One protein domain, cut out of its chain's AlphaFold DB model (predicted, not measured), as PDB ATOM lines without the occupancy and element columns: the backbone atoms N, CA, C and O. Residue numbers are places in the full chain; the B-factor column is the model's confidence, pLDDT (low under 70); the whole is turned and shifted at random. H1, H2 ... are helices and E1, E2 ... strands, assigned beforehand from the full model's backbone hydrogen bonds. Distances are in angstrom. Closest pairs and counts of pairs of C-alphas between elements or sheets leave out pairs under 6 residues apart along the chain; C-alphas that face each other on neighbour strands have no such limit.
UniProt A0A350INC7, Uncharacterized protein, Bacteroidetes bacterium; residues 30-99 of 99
ATOM      1  N   TYR A  30     218.219 281.785 191.671       96.25
ATOM      2  CA  TYR A  30     217.907 280.487 191.077       96.25
ATOM      3  C   TYR A  30     216.496 280.506 190.472       96.25
ATOM      4  O   TYR A  30     215.559 280.992 191.110       96.25
ATOM      5  N   PRO A  31     216.309 279.964 189.258       95.81
ATOM      6  CA  PRO A  31     214.997 279.911 188.636       95.81
ATOM      7  C   PRO A  31     214.112 278.848 189.298       95.81
ATOM      8  O   PRO A  31     214.591 277.834 189.808       95.81
ATOM      9  N   ASN A  32     212.791 279.012 189.205       95.88
ATOM     10  CA  ASN A  32     211.845 278.111 189.878       95.88
ATOM     11  C   ASN A  32     211.884 276.654 189.374       95.88
ATOM     12  O   ASN A  32     211.363 275.747 190.026       95.88
ATOM     13  N   ASN A  33     212.490 276.422 188.206       95.81
ATOM     14  CA  ASN A  33     212.724 275.110 187.604       95.81
ATOM     15  C   ASN A  33     214.148 274.571 187.837       95.81
ATOM     16  O   ASN A  33     214.589 273.697 187.095       95.81
ATOM     17  N   ILE A  34     214.861 275.066 188.855       97.25
ATOM     18  CA  ILE A  34     216.237 274.663 189.181       97.25
ATOM     19  C   ILE A  34     216.418 273.142 189.274       97.25
ATOM     20  O   ILE A  34     217.382 272.608 188.735       97.25
ATOM     21  N   THR A  35     215.459 272.426 189.867       96.88
ATOM     22  CA  THR A  35     215.493 270.961 189.964       96.88
ATOM     23  C   THR A  35     215.560 270.309 188.580       96.88
ATOM     24  O   THR A  35     216.404 269.454 188.343       96.88
ATOM     25  N   ASP A  36     214.724 270.749 187.637       97.38
ATOM     26  CA  ASP A  36     214.724 270.247 186.258       97.38
ATOM     27  C   ASP A  36     216.018 270.599 185.513       97.38
ATOM     28  O   ASP A  36     216.545 269.768 184.783       97.38
ATOM     29  N   LEU A  37     216.572 271.798 185.735       97.38
ATOM     30  CA  LEU A  37     217.868 272.183 185.162       97.38
ATOM     31  C   LEU A  37     219.008 271.284 185.645       97.38
ATOM     32  O   LEU A  37     219.877 270.935 184.851       97.38
ATOM     33  N   VAL A  38     218.992 270.885 186.919       97.56
ATOM     34  CA  VAL A  38     219.988 269.963 187.473       97.56
ATOM     35  C   VAL A  38     219.900 268.599 186.792       97.56
ATOM     36  O   VAL A  38     220.915 268.097 186.315       97.56
ATOM     37  N   PHE A  39     218.700 268.024 186.671       97.75
ATOM     38  CA  PHE A  39     218.526 266.750 185.965       97.75
ATOM     39  C   PHE A  39     218.880 266.847 184.479       97.75
ATOM     40  O   PHE A  39     219.503 265.938 183.938       97.75
ATOM     41  N   LEU A  40     218.569 267.969 183.830       97.62
ATOM     42  CA  LEU A  40     218.937 268.202 182.437       97.62
ATOM     43  C   LEU A  40     220.463 268.287 182.254       97.62
ATOM     44  O   LEU A  40     220.998 267.770 181.277       97.62
ATOM     45  N   ALA A  41     221.178 268.900 183.201       97.12
ATOM     46  CA  ALA A  41     222.639 268.941 183.192       97.12
ATOM     47  C   ALA A  41     223.268 267.560 183.457       97.12
ATOM     48  O   ALA A  41     224.262 267.218 182.817       97.12
ATOM     49  N   LEU A  42     222.674 266.756 184.350       96.31
ATOM     50  CA  LEU A  42     223.064 265.354 184.543       96.31
ATOM     51  C   LEU A  42     222.875 264.544 183.252       96.31
ATOM     52  O   LEU A  42     223.758 263.782 182.881       96.31
ATOM     53  N   GLU A  43     221.750 264.722 182.560       96.50
ATOM     54  CA  GLU A  43     221.413 263.999 181.328       96.50
ATOM     55  C   GLU A  43     222.321 264.363 180.147       96.50
ATOM     56  O   GLU A  43     222.776 263.477 179.424       96.50
ATOM     57  N   ASN A  44     222.616 265.652 179.965       96.62
ATOM     58  CA  ASN A  44     223.361 266.150 178.806       96.62
ATOM     59  C   ASN A  44     224.881 265.945 178.900       96.62
ATOM     60  O   ASN A  44     225.578 266.095 177.897       96.62
ATOM     61  N   ASN A  45     225.414 265.621 180.080       95.88
ATOM     62  CA  ASN A  45     226.837 265.362 180.268       95.88
ATOM     63  C   ASN A  45     227.073 263.855 180.481       95.88
ATOM     64  O   ASN A  45     226.682 263.328 181.521       95.88
ATOM     65  N   PRO A  46     227.761 263.150 179.560       94.31
ATOM     66  CA  PRO A  46     227.973 261.704 179.667       94.31
ATOM     67  C   PRO A  46     228.660 261.257 180.965       94.31
ATOM     68  O   PRO A  46     228.337 260.195 181.503       94.31
ATOM     69  N   THR A  47     229.585 262.065 181.492       92.81
ATOM     70  CA  THR A  47     230.290 261.783 182.750       92.81
ATOM     71  C   THR A  47     229.337 261.878 183.936       92.81
ATOM     72  O   THR A  47     229.278 260.957 184.752       92.81
ATOM     73  N   TYR A  48     228.536 262.943 183.995       94.88
ATOM     74  CA  TYR A  48     227.554 263.127 185.063       94.88
ATOM     75  C   TYR A  48     226.432 262.098 184.982       94.88
ATOM     76  O   TYR A  48     226.034 261.549 186.005       94.88
ATOM     77  N   LEU A  49     225.975 261.763 183.775       94.75
ATOM     78  CA  LEU A  49     224.978 260.724 183.561       94.75
ATOM     79  C   LEU A  49     225.476 259.368 184.065       94.75
ATOM     80  O   LEU A  49     224.713 258.621 184.674       94.75
ATOM     81  N   LYS A  50     226.753 259.042 183.832       92.62
ATOM     82  CA  LYS A  50     227.362 257.814 184.353       92.62
ATOM     83  C   LYS A  50     227.373 257.812 185.881       92.62
ATOM     84  O   LYS A  50     226.939 256.829 186.471       92.62
ATOM     85  N   GLN A  51     227.804 258.904 186.512       92.19
ATOM     86  CA  GLN A  51     227.816 259.033 187.975       92.19
ATOM     87  C   GLN A  51     226.408 258.952 188.567       92.19
ATOM     88  O   GLN A  51     226.195 258.223 189.530       92.19
ATOM     89  N   TYR A  52     225.431 259.617 187.947       94.06
ATOM     90  CA  TYR A  52     224.025 259.502 188.314       94.06
ATOM     91  C   TYR A  52     223.534 258.055 188.217       94.06
ATOM     92  O   TYR A  52     222.925 257.570 189.159       94.06
ATOM     93  N   LYS A  53     223.817 257.344 187.118       92.75
ATOM     94  CA  LYS A  53     223.410 255.939 186.953       92.75
ATOM     95  C   LYS A  53     224.060 255.028 187.993       92.75
ATOM     96  O   LYS A  53     223.391 254.151 188.521       92.75
ATOM     97  N   THR A  54     225.335 255.247 188.314       91.62
ATOM     98  CA  THR A  54     226.025 254.510 189.383       91.62
ATOM     99  C   THR A  54     225.418 254.805 190.754       91.62
ATOM    100  O   THR A  54     225.212 253.881 191.532       91.62
ATOM    101  N   TYR A  55     225.095 256.069 191.035       91.25
ATOM    102  CA  TYR A  55     224.446 256.480 192.279       91.25
ATOM    103  C   TYR A  55     223.020 255.927 192.405       91.25
ATOM    104  O   TYR A  55     222.644 255.419 193.458       91.25
ATOM    105  N   ALA A  56     222.234 256.019 191.334       92.00
ATOM    106  CA  ALA A  56     220.856 255.556 191.298       92.00
ATOM    107  C   ALA A  56     220.754 254.031 191.330       92.00
ATOM    108  O   ALA A  56     219.807 253.495 191.901       92.00
ATOM    109  N   ASN A  57     221.735 253.342 190.743       89.69
ATOM    110  CA  ASN A  57     221.726 251.898 190.569       89.69
ATOM    111  C   ASN A  57     220.370 251.444 189.983       89.69
ATOM    112  O   ASN A  57     219.973 251.923 188.919       89.69
ATOM    113  N   GLU A  58     219.633 250.579 190.679       86.12
ATOM    114  CA  GLU A  58     218.302 250.114 190.265       86.12
ATOM    115  C   GLU A  58     217.154 251.008 190.775       86.12
ATOM    116  O   GLU A  58     216.045 250.944 190.243       86.12
ATOM    117  N   ASP A  59     217.401 251.892 191.751       90.38
ATOM    118  CA  ASP A  59     216.371 252.714 192.396       90.38
ATOM    119  C   ASP A  59     216.492 254.201 192.036       90.38
ATOM    120  O   ASP A  59     216.860 255.082 192.824       90.38
ATOM    121  N   THR A  60     216.117 254.494 190.793       92.44
ATOM    122  CA  THR A  60     216.025 255.873 190.296       92.44
ATOM    123  C   THR A  60     215.017 256.716 191.077       92.44
ATOM    124  O   THR A  60     215.168 257.934 191.138       92.44
ATOM    125  N   HIS A  61     214.007 256.111 191.711       92.19
ATOM    126  CA  HIS A  61     212.994 256.859 192.449       92.19
ATOM    127  C   HIS A  61     213.580 257.480 193.720       92.19
ATOM    128  O   HIS A  61     213.472 258.697 193.913       92.19
ATOM    129  N   ILE A  62     214.253 256.670 194.544       92.38
ATOM    130  CA  ILE A  62     214.925 257.142 195.759       92.38
ATOM    131  C   ILE A  62     216.032 258.135 195.400       92.38
ATOM    132  O   ILE A  62     216.111 259.210 196.001       92.38
ATOM    133  N   ALA A  63     216.841 257.832 194.383       93.88
ATOM    134  CA  ALA A  63     217.912 258.720 193.937       93.88
ATOM    135  C   ALA A  63     217.386 260.093 193.500       93.88
ATOM    136  O   ALA A  63     217.909 261.132 193.913       93.88
ATOM    137  N   ASN A  64     216.301 260.114 192.722       95.44
ATOM    138  CA  ASN A  64     215.688 261.354 192.262       95.44
ATOM    139  C   ASN A  64     215.129 262.183 193.427       95.44
ATOM    140  O   ASN A  64     215.282 263.408 193.447       95.44
ATOM    141  N   ALA A  65     214.518 261.529 194.420       94.31
ATOM    142  CA  ALA A  65     214.028 262.193 195.626       94.31
ATOM    143  C   ALA A  65     215.174 262.802 196.452       94.31
ATOM    144  O   ALA A  65     215.069 263.944 196.908       94.31
ATOM    145  N   MET A  66     216.288 262.078 196.597       94.81
ATOM    146  CA  MET A  66     217.478 262.553 197.309       94.81
ATOM    147  C   MET A  66     218.132 263.746 196.610       94.81
ATOM    148  O   MET A  66     218.429 264.740 197.273       94.81
ATOM    149  N   ILE A  67     218.263 263.712 195.281       95.88
ATOM    150  CA  ILE A  67     218.747 264.857 194.494       95.88
ATOM    151  C   ILE A  67     217.815 266.061 194.667       95.88
ATOM    152  O   ILE A  67     218.278 267.167 194.939       95.88
ATOM    153  N   GLY A  68     216.496 265.866 194.579       95.81
ATOM    154  CA  GLY A  68     215.528 266.947 194.789       95.81
ATOM    155  C   GLY A  68     215.637 267.578 196.184       95.81
ATOM    156  O   GLY A  68     215.620 268.805 196.320       95.81
ATOM    157  N   LYS A  69     215.811 266.751 197.222       95.94
ATOM    158  CA  LYS A  69     216.056 267.210 198.597       95.94
ATOM    159  C   LYS A  69     217.370 267.984 198.704       95.94
ATOM    160  O   LYS A  69     217.392 269.042 199.332       95.94
ATOM    161  N   PHE A  70     218.433 267.490 198.074       96.38
ATOM    162  CA  PHE A  70     219.732 268.153 198.043       96.38
ATOM    163  C   PHE A  70     219.633 269.546 197.410       96.38
ATOM    164  O   PHE A  70     220.037 270.526 198.029       96.38
ATOM    165  N   VAL A  71     219.021 269.660 196.225       96.88
ATOM    166  CA  VAL A  71     218.843 270.941 195.517       96.88
ATOM    167  C   VAL A  71     218.056 271.941 196.366       96.88
ATOM    168  O   VAL A  71     218.459 273.098 196.490       96.88
ATOM    169  N   LYS A  72     216.967 271.503 197.008       97.00
ATOM    170  CA  LYS A  72     216.191 272.354 197.921       97.00
ATOM    171  C   LYS A  72     217.044 272.865 199.085       97.00
ATOM    172  O   LYS A  72     217.053 274.061 199.355       97.00
ATOM    173  N   ASN A  73     217.769 271.971 199.755       96.69
ATOM    174  CA  ASN A  73     218.599 272.329 200.905       96.69
ATOM    175  C   ASN A  73     219.750 273.261 200.513       96.69
ATOM    176  O   ASN A  73     220.032 274.213 201.230       96.69
ATOM    177  N   TYR A  74     220.383 273.010 199.366       96.19
ATOM    178  CA  TYR A  74     221.494 273.816 198.865       96.19
ATOM    179  C   TYR A  74     221.062 275.236 198.480       96.19
ATOM    180  O   TYR A  74     221.765 276.201 198.759       96.19
ATOM    181  N   THR A  75     219.905 275.370 197.830       95.62
ATOM    182  CA  THR A  75     219.388 276.670 197.370       95.62
ATOM    183  C   THR A  75     218.702 277.473 198.477       95.62
ATOM    184  O   THR A  75     218.534 278.681 198.330       95.62
ATOM    185  N   GLY A  76     218.276 276.819 199.565       96.12
ATOM    186  CA  GLY A  76     217.504 277.436 200.649       96.12
ATOM    187  C   GLY A  76     216.063 277.799 200.267       96.12
ATOM    188  O   GLY A  76     215.362 278.446 201.041       96.12
ATOM    189  N   MET A  77     215.606 277.392 199.080       96.38
ATOM    190  CA  MET A  77     214.291 277.744 198.549       96.38
ATOM    191  C   MET A  77     213.175 276.871 199.143       96.38
ATOM    192  O   MET A  77     213.370 275.721 199.556       96.38
ATOM    193  N   LYS A  78     211.953 277.402 199.142       96.38
ATOM    194  CA  LYS A  78     210.740 276.702 199.572       96.38
ATOM    195  C   LYS A  78     210.052 276.029 198.395       96.38
ATOM    196  O   LYS A  78     210.220 276.406 197.240       96.38
ATOM    197  N   VAL A  79     209.249 275.017 198.705       96.06
ATOM    198  CA  VAL A  79     208.381 274.373 197.720       96.06
ATOM    199  C   VAL A  79     207.218 275.307 197.413       96.06
ATOM    200  O   VAL A  79     206.464 275.646 198.319       96.06
ATOM    201  N   ILE A  80     207.064 275.682 196.145       96.69
ATOM    202  CA  ILE A  80     205.966 276.546 195.677       96.69
ATOM    203  C   ILE A  80     204.989 275.811 194.749       96.69
ATOM    204  O   ILE A  80     203.985 276.370 194.325       96.69
ATOM    205  N   GLY A  81     205.282 274.556 194.403       94.81
ATOM    206  CA  GLY A  81     204.401 273.720 193.593       94.81
ATOM    207  C   GLY A  81     205.121 272.534 192.964       94.81
ATOM    208  O   GLY A  81     206.261 272.220 193.298       94.81
ATOM    209  N   THR A  82     204.461 271.883 192.011       94.94
ATOM    210  CA  THR A  82     205.010 270.768 191.227       94.94
ATOM    211  C   THR A  82     204.821 271.010 189.731       94.94
ATOM    212  O   THR A  82     203.930 271.741 189.298       94.94
ATOM    213  N   CYS A  83     205.692 270.417 188.923       94.56
ATOM    214  CA  CYS A  83     205.598 270.387 187.472       94.56
ATOM    215  C   CYS A  83     205.597 268.930 187.008       94.56
ATOM    216  O   CYS A  83     206.459 268.161 187.427       94.56
ATOM    217  N   LYS A  84     204.654 268.561 186.136       95.31
ATOM    218  CA  LYS A  84     204.540 267.207 185.563       95.31
ATOM    219  C   LYS A  84     205.150 267.076 184.161       95.31
ATOM    220  O   LYS A  84     205.155 265.987 183.613       95.31
ATOM    221  N   ASN A  85     205.671 268.172 183.609       95.19
ATOM    222  CA  ASN A  85     206.280 268.223 182.278       95.19
ATOM    223  C   ASN A  85     207.745 268.688 182.400       95.19
ATOM    224  O   ASN A  85     208.038 269.855 182.122       95.19
ATOM    225  N   PRO A  86     208.653 267.842 182.925       96.06
ATOM    226  CA  PRO A  86     210.081 268.146 182.957       96.06
ATOM    227  C   PRO A  86     210.677 268.174 181.548       96.06
ATOM    228  O   PRO A  86     210.155 267.550 180.624       96.06
ATOM    229  N   ARG A  87     211.795 268.887 181.394       96.50
ATOM    230  CA  ARG A  87     212.623 268.810 180.182       96.50
ATOM    231  C   ARG A  87     213.567 267.619 180.239       96.50
ATOM    232  O   ARG A  87     213.842 267.036 179.196       96.50
ATOM    233  N   SER A  88     214.060 267.269 181.428       94.94
ATOM    234  CA  SER A  88     214.870 266.063 181.584       94.94
ATOM    235  C   SER A  88     214.018 264.800 181.494       94.94
ATOM    236  O   SER A  88     212.939 264.723 182.081       94.94
ATOM    237  N   LYS A  89     214.548 263.779 180.818       95.50
ATOM    238  CA  LYS A  89     213.952 262.442 180.711       95.50
ATOM    239  C   LYS A  89     214.264 261.548 181.915       95.50
ATOM    240  O   LYS A  89     213.695 260.464 182.021       95.50
ATOM    241  N   LEU A  90     215.143 261.983 182.825       94.44
ATOM    242  CA  LEU A  90     215.493 261.242 184.047       94.44
ATOM    243  C   LEU A  90     214.381 261.270 185.105       94.44
ATOM    244  O   LEU A  90     214.368 260.458 186.030       94.44
ATOM    245  N   ILE A  91     213.443 262.206 184.977       95.19
ATOM    246  CA  ILE A  91     212.355 262.441 185.921       95.19
ATOM    247  C   ILE A  91     211.027 262.558 185.176       95.19
ATOM    248  O   ILE A  91     210.976 262.973 184.025       95.19
ATOM    249  N   LYS A  92     209.926 262.209 185.848       94.38
ATOM    250  CA  LYS A  92     208.558 262.396 185.321       94.38
ATOM    251  C   LYS A  92     207.887 263.660 185.855       94.38
ATOM    252  O   LYS A  92     206.902 264.131 185.302       94.38
ATOM    253  N   SER A  93     208.400 264.199 186.951       94.75
ATOM    254  CA  SER A  93     207.926 265.426 187.575       94.75
ATOM    255  C   SER A  93     209.025 266.006 188.462       94.75
ATOM    256  O   SER A  93     209.968 265.308 188.835       94.75
ATOM    257  N   TYR A  94     208.906 267.286 188.805       95.38
ATOM    258  CA  TYR A  94     209.769 267.922 189.794       95.38
ATOM    259  C   TYR A  94     209.006 268.931 190.642       95.38
ATOM    260  O   TYR A  94     207.973 269.477 190.245       95.38
ATOM    261  N   THR A  95     209.560 269.214 191.812       92.31
ATOM    262  CA  THR A  95     209.085 270.267 192.701       92.31
ATOM    263  C   THR A  95     209.631 271.616 192.249       92.31
ATOM    264  O   THR A  95     210.848 271.782 192.129       92.31
ATOM    265  N   LYS A  96     208.736 272.580 192.009       94.38
ATOM    266  CA  LYS A  96     209.104 273.975 191.756       94.38
ATOM    267  C   LYS A  96     209.533 274.618 193.069       94.38
ATOM    268  O   LYS A  96     208.847 274.462 194.085       94.38
ATOM    269  N   LEU A  97     210.643 275.341 193.028       95.88
ATOM    270  CA  LEU A  97     211.209 276.021 194.188       95.88
ATOM    271  C   LEU A  97     211.074 277.544 194.042       95.88
ATOM    272  O   LEU A  97     211.068 278.036 192.921       95.88
ATOM    273  N   GLY A  98     210.932 278.279 195.145       93.50
ATOM    274  CA  GLY A  98     210.822 279.749 195.181       93.50
ATOM    275  C   GLY A  98     211.300 280.336 196.515       93.50
ATOM    276  O   GLY A  98     211.477 279.582 197.473       93.50
ATOM    277  N   TYR A  99     211.523 281.653 196.573       91.38
ATOM    278  CA  TYR A  99     211.826 282.386 197.816       91.38
ATOM    279  C   TYR A  99     210.555 282.683 198.621       91.38
ATOM    280  O   TYR A  99     209.531 283.010 197.979       91.38
TER     281      TYR A  99
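What this domain is: This is residues 30 to 99 of the 99 residues of an uncharacterized protein of Bacteroidetes bacterium (UniProt A0A350INC7). Three helices trace a U, with H1 and H3 as its two steeply tilted sides and H2 across one end, where it meets each of them at a corner. Toward the other end a hairpin of two strands packs on the sides, with E2 next to residues of H1 and H3 and E1 beyond E2. The printed part has 70 residues, with three named helices and then two named strands along the chain, an antiparallel sheet of order E1 - E2, and a mixed class of helices and strands. It is compact, with a radius of gyration of the C-alphas of 11.5 A, and elongated, spanning 32 by 20 by 19 A.

Where its parts are: H1, residues 34 to 44, begins at C-alpha 34 (216.237, 274.663, 189.181) and is 15.2 A long. H2, residues 46 to 56, measures 15.0 A. H3, residues 60 to 75, is the longest helix at 22.2 A and ends at C-alpha 75 (219.388, 276.670, 197.370). E1 is residues 78 to 83, 14.6 A. E2, residues 94 to 98, measures 13.0 A and ends at C-alpha 98 (210.822, 279.749, 195.181).

How they stand to each other: H1 and H2 touch only at the corner by their link, the closest C-alphas being those of Leu 42 and Tyr 48, 5.0 A apart. H2 and H3 also touch only at the corner, closest at the C-alphas of Ala 56 and Ala 63, 5.1 A; at 70.2 degrees they are only just about perpendicular. H1 and H3 only just touch, with 3 pairs of C-alphas within 8 A, made by residues 68 to 71 of H3 alone; the closest are Thr 35 and Gly 68, 6.3 A. They run opposite ways at a steep tilt of 54 degrees. The closest C-alphas of H1 and E2 are those of Thr 35 and Tyr 94, 6.5 A apart. E1 and E2 form an antiparallel hairpin, with N 78 and O 98 at 2.8 A and N 96 and O 81 at 2.8 A within hydrogen-bond range. H2 is apart from E1 and E2. In H1, H2 and H3 every O i to N i+4 pair is within hydrogen-bond range.

The domain as a whole: The two C-alphas farthest apart are those of Glu 58 and Tyr 99, 33.8 A. The printed part has no cut. No link is long; that from E1 to E2, 10 residues, is short, and the others are tight. The mean pLDDT of the printed part is 94.9, and no printed residue is under 70.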